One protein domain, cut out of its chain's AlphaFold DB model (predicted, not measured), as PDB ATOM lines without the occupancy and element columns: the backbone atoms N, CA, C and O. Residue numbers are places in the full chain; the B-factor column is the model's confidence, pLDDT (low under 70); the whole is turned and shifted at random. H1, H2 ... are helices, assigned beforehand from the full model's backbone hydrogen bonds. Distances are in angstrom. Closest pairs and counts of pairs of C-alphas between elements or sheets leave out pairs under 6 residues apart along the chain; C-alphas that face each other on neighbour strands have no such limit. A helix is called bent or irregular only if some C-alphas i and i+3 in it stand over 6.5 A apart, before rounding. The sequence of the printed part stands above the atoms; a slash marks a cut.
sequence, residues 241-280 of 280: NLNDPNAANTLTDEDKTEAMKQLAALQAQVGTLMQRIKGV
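Overview. This is residues 241 to 280 of the 280 residues of the protein "Hypothetical protein" of Aplanochytrium stocchinoi (UniProt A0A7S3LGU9). The model is one long, straight helix, H2, with a small hook at its first end, where residues 241 to 252, with the short helix H1 among them, fold back beside the beginning of H2. Residues 260 to 280, of which 260 to 278 belong to H2, stick out free from the hook. The printed part has 40 residues with two named helices, H1 then H2, and no named strand; the class is all helix. It is extended, with a radius of gyration of the C-alphas of 14.2 A, and the C-alphas span 44 by 19 by 8 A, a rod.

Arrangement. Start at Asn 241 and go along to H1, residues 247 to 250, and after a tight link of two residues to H2, residues 253 to 278. The two helices are apart, but only just: their closest C-alphas are 8.0 A from each other. In H2 every O i to N i+4 pair is within hydrogen-bond range; H1 is too short for such a pair, and its one O i to N i+3 pair is within range.

Along the chain. Find C-alpha 247 at (3.513, 36.514, 14.578), where H1 begins; it ends at Thr 250, 5.5 A away from C-alpha to C-alpha. Then look for C-alpha 253 at (2.057, 23.728, 14.490); from there H2 runs 37.4 A to C-alpha 278 at (-20.325, 37.054, -12.304). Neither helix is bent.

Size, cuts and confidence. The two C-alphas farthest apart are those of Thr 250 and Val 280, at 44.1 A. The printed part has no cut, and it ends at residue 280, the chain's last residue. In the B-factor column the mean pLDDT of the printed part is 89.1, and residue 280 alone is under 70.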
ATOM      1  N   ASN A 241      -2.729  38.658  14.156       85.50
ATOM      2  CA  ASN A 241      -2.607  39.621  13.082       85.50
ATOM      3  C   ASN A 241      -1.748  39.018  11.963       85.50
ATOM      4  O   ASN A 241      -0.561  38.770  12.164       85.50
ATOM      5  N   LEU A 242      -2.345  38.772  10.795       80.12
ATOM      6  CA  LEU A 242      -1.630  38.218   9.639       80.12
ATOM      7  C   LEU A 242      -0.661  39.216   8.984       80.12
ATOM      8  O   LEU A 242       0.162  38.803   8.172       80.12
ATOM      9  N   ASN A 243      -0.739  40.503   9.334       84.25
ATOM     10  CA  ASN A 243       0.175  41.519   8.807       84.25
ATOM     11  C   ASN A 243       1.542  41.513   9.511       84.25
ATOM     12  O   ASN A 243       2.491  42.080   8.975       84.25
ATOM     13  N   ASP A 244       1.665  40.869  10.676       86.94
ATOM     14  CA  ASP A 244       2.927  40.780  11.410       86.94
ATOM     15  C   ASP A 244       3.729  39.533  10.980       86.94
ATOM     16  O   ASP A 244       3.371  38.414  11.365       86.94
ATOM     17  N   PRO A 245       4.864  39.672  10.261       82.69
ATOM     18  CA  PRO A 245       5.663  38.526   9.805       82.69
ATOM     19  C   PRO A 245       6.265  37.724  10.969       82.69
ATOM     20  O   PRO A 245       6.534  36.531  10.847       82.69
ATOM     21  N   ASN A 246       6.426  38.361  12.131       86.44
ATOM     22  CA  ASN A 246       6.949  37.725  13.336       86.44
ATOM     23  C   ASN A 246       5.881  36.935  14.106       86.44
ATOM     24  O   ASN A 246       6.229  36.041  14.879       86.44
ATOM     25  N   ALA A 247       4.591  37.216  13.888       84.88
ATOM     26  CA  ALA A 247       3.513  36.514  14.578       84.88
ATOM     27  C   ALA A 247       3.464  35.027  14.186       84.88
ATOM     28  O   ALA A 247       3.241  34.174  15.047       84.88
ATOM     29  N   ALA A 248       3.780  34.707  12.926       80.19
ATOM     30  CA  ALA A 248       3.823  33.339  12.405       80.19
ATOM     31  C   ALA A 248       4.848  32.438  13.123       80.19
ATOM     32  O   ALA A 248       4.612  31.240  13.284       80.19
ATOM     33  N   ASN A 249       5.952  33.013  13.609       87.50
ATOM     34  CA  ASN A 249       7.010  32.267  14.296       87.50
ATOM     35  C   ASN A 249       6.638  31.888  15.736       87.50
ATOM     36  O   ASN A 249       7.225  30.973  16.304       87.50
ATOM     37  N   THR A 250       5.657  32.573  16.331       88.56
ATOM     38  CA  THR A 250       5.199  32.315  17.709       88.56
ATOM     39  C   THR A 250       4.064  31.292  17.796       88.56
ATOM     40  O   THR A 250       3.568  31.013  18.889       88.56
ATOM     41  N   LEU A 251       3.614  30.766  16.654       88.88
ATOM     42  CA  LEU A 251       2.501  29.826  16.582       88.88
ATOM     43  C   LEU A 251       2.969  28.382  16.703       88.88
ATOM     44  O   LEU A 251       3.959  27.981  16.086       88.88
ATOM     45  N   THR A 252       2.188  27.596  17.438       94.50
ATOM     46  CA  THR A 252       2.329  26.139  17.452       94.50
ATOM     47  C   THR A 252       1.926  25.560  16.094       94.50
ATOM     48  O   THR A 252       1.204  26.194  15.321       94.50
ATOM     49  N   ASP A 253       2.399  24.357  15.769       94.25
ATOM     50  CA  ASP A 253       2.057  23.728  14.490       94.25
ATOM     51  C   ASP A 253       0.561  23.391  14.393       94.25
ATOM     52  O   ASP A 253      -0.023  23.503  13.316       94.25
ATOM     53  N   GLU A 254      -0.093  23.105  15.522       92.81
ATOM     54  CA  GLU A 254      -1.549  22.941  15.608       92.81
ATOM     55  C   GLU A 254      -2.280  24.234  15.212       92.81
ATOM     56  O   GLU A 254      -3.098  24.219  14.288       92.81
ATOM     57  N   ASP A 255      -1.904  25.376  15.801       91.44
ATOM     58  CA  ASP A 255      -2.489  26.686  15.479       91.44
ATOM     59  C   ASP A 255      -2.327  27.043  13.990       91.44
ATOM     60  O   ASP A 255      -3.220  27.634  13.375       91.44
ATOM     61  N   LYS A 256      -1.193  26.670  13.378       91.12
ATOM     62  CA  LYS A 256      -0.952  26.896  11.941       91.12
ATOM     63  C   LYS A 256      -1.922  26.091  11.085       91.12
ATOM     64  O   LYS A 256      -2.461  26.623  10.114       91.12
ATOM     65  N   THR A 257      -2.167  24.825  11.433       92.75
ATOM     66  CA  THR A 257      -3.119  23.986  10.688       92.75
ATOM     67  C   THR A 257      -4.548  24.519  10.786       92.75
ATOM     68  O   THR A 257      -5.262  24.551   9.778       92.75
ATOM     69  N   GLU A 258      -4.954  25.021  11.954       91.06
ATOM     70  CA  GLU A 258      -6.265  25.646  12.132       91.06
ATOM     71  C   GLU A 258      -6.392  26.947  11.340       91.06
ATOM     72  O   GLU A 258      -7.380  27.138  10.621       91.06
ATOM     73  N   ALA A 259      -5.380  27.815  11.411       89.25
ATOM     74  CA  ALA A 259      -5.352  29.061  10.656       89.25
ATOM     75  C   ALA A 259      -5.436  28.802   9.142       89.25
ATOM     76  O   ALA A 259      -6.220  29.451   8.445       89.25
ATOM     77  N   MET A 260      -4.711  27.796   8.640       91.62
ATOM     78  CA  MET A 260      -4.775  27.373   7.237       91.62
ATOM     79  C   MET A 260      -6.163  26.853   6.849       91.62
ATOM     80  O   MET A 260      -6.674  27.195   5.782       91.62
ATOM     81  N   LYS A 261      -6.816  26.076   7.721       93.12
ATOM     82  CA  LYS A 261      -8.182  25.585   7.491       93.12
ATOM     83  C   LYS A 261      -9.195  26.732   7.416       93.12
ATOM     84  O   LYS A 261     -10.075  26.713   6.554       93.12
ATOM     85  N   GLN A 262      -9.068  27.737   8.283       90.12
ATOM     86  CA  GLN A 262      -9.933  28.920   8.260       90.12
ATOM     87  C   GLN A 262      -9.688  29.789   7.022       90.12
ATOM     88  O   GLN A 262     -10.645  30.241   6.391       90.12
ATOM     89  N   LEU A 263      -8.427  29.970   6.626       89.31
ATOM     90  CA  LEU A 263      -8.066  30.722   5.426       89.31
ATOM     91  C   LEU A 263      -8.605  30.036   4.160       89.31
ATOM     92  O   LEU A 263      -9.189  30.704   3.307       89.31
ATOM     93  N   ALA A 264      -8.518  28.705   4.078       93.94
ATOM     94  CA  ALA A 264      -9.115  27.928   2.990       93.94
ATOM     95  C   ALA A 264     -10.650  28.071   2.942       93.94
ATOM     96  O   ALA A 264     -11.229  28.239   1.867       93.94
ATOM     97  N   ALA A 265     -11.320  28.065   4.101       92.62
ATOM     98  CA  ALA A 265     -12.764  28.295   4.176       92.62
ATOM     99  C   ALA A 265     -13.151  29.711   3.708       92.62
ATOM    100  O   ALA A 265     -14.135  29.874   2.983       92.62
ATOM    101  N   LEU A 266     -12.358  30.728   4.064       92.12
ATOM    102  CA  LEU A 266     -12.567  32.110   3.627       92.12
ATOM    103  C   LEU A 266     -12.365  32.247   2.111       92.12
ATOM    104  O   LEU A 266     -13.198  32.849   1.434       92.12
ATOM    105  N   GLN A 267     -11.322  31.629   1.550       93.62
ATOM    106  CA  GLN A 267     -11.098  31.590   0.101       93.62
ATOM    107  C   GLN A 267     -12.264  30.933  -0.648       93.62
ATOM    108  O   GLN A 267     -12.699  31.453  -1.678       93.62
ATOM    109  N   ALA A 268     -12.822  29.839  -0.116       95.25
ATOM    110  CA  ALA A 268     -14.000  29.198  -0.695       95.25
ATOM    111  C   ALA A 268     -15.222  30.135  -0.691       95.25
ATOM    112  O   ALA A 268     -15.895  30.267  -1.715       95.25
ATOM    113  N   GLN A 269     -15.471  30.845   0.417       94.81
ATOM    114  CA  GLN A 269     -16.565  31.821   0.519       94.81
ATOM    115  C   GLN A 269     -16.402  32.989  -0.461       94.81
ATOM    116  O   GLN A 269     -17.364  33.363  -1.135       94.81
ATOM    117  N   VAL A 270     -15.188  33.536  -0.583       94.44
ATOM    118  CA  VAL A 270     -14.876  34.585  -1.567       94.44
ATOM    119  C   VAL A 270     -15.088  34.062  -2.988       94.44
ATOM    120  O   VAL A 270     -15.672  34.763  -3.813       94.44
ATOM    121  N   GLY A 271     -14.707  32.814  -3.271       94.31
ATOM    122  CA  GLY A 271     -14.968  32.156  -4.552       94.31
ATOM    123  C   GLY A 271     -16.460  32.067  -4.884       94.31
ATOM    124  O   GLY A 271     -16.871  32.460  -5.977       94.31
ATOM    125  N   THR A 272     -17.290  31.626  -3.933       94.44
ATOM    126  CA  THR A 272     -18.754  31.584  -4.100       94.44
ATOM    127  C   THR A 272     -19.342  32.979  -4.323       94.44
ATOM    128  O   THR A 272     -20.216  33.162  -5.171       94.44
ATOM    129  N   LEU A 273     -18.846  33.982  -3.597       95.31
ATOM    130  CA  LEU A 273     -19.290  35.367  -3.736       95.31
ATOM    131  C   LEU A 273     -18.926  35.927  -5.120       95.31
ATOM    132  O   LEU A 273     -19.774  36.522  -5.782       95.31
ATOM    133  N   MET A 274     -17.714  35.657  -5.606       95.19
ATOM    134  CA  MET A 274     -17.272  36.050  -6.947       95.19
ATOM    135  C   MET A 274     -18.072  35.358  -8.056       95.19
ATOM    136  O   MET A 274     -18.397  35.993  -9.057       95.19
ATOM    137  N   GLN A 275     -18.432  34.082  -7.889       94.62
ATOM    138  CA  GLN A 275     -19.332  33.393  -8.822       94.62
ATOM    139  C   GLN A 275     -20.722  34.037  -8.846       94.62
ATOM    140  O   GLN A 275     -21.294  34.209  -9.918       94.62
ATOM    141  N   ARG A 276     -21.240  34.453  -7.683       93.19
ATOM    142  CA  ARG A 276     -22.532  35.144  -7.582       93.19
ATOM    143  C   ARG A 276     -22.515  36.527  -8.239       93.19
ATOM    144  O   ARG A 276     -23.517  36.905  -8.828       93.19
ATOM    145  N   ILE A 277     -21.393  37.248  -8.162       92.69
ATOM    146  CA  ILE A 277     -21.216  38.543  -8.842       92.69
ATOM    147  C   ILE A 277     -21.137  38.367 -10.364       92.69
ATOM    148  O   ILE A 277     -21.704  39.170 -11.090       92.69
ATOM    149  N   LYS A 278     -20.456  37.324 -10.858       89.56
ATOM    150  CA  LYS A 278     -20.325  37.054 -12.304       89.56
ATOM    151  C   LYS A 278     -21.584  36.465 -12.954       89.56
ATOM    152  O   LYS A 278     -21.645  36.401 -14.175       89.56
ATOM    153  N   GLY A 279     -22.516  35.948 -12.153       70.75
ATOM    154  CA  GLY A 279     -23.753  35.298 -12.600       70.75
ATOM    155  C   GLY A 279     -24.969  36.225 -12.705       70.75
ATOM    156  O   GLY A 279     -26.087  35.718 -12.786       70.75
ATOM    157  N   VAL A 280     -24.753  37.543 -12.662       50.44
ATOM    158  CA  VAL A 280     -25.697  38.592 -13.087       50.44
ATOM    159  C   VAL A 280     -25.180  39.157 -14.403       50.44
ATOM    160  O   VAL A 280     -26.008  39.325 -15.320       50.44
TER     161      VAL A 280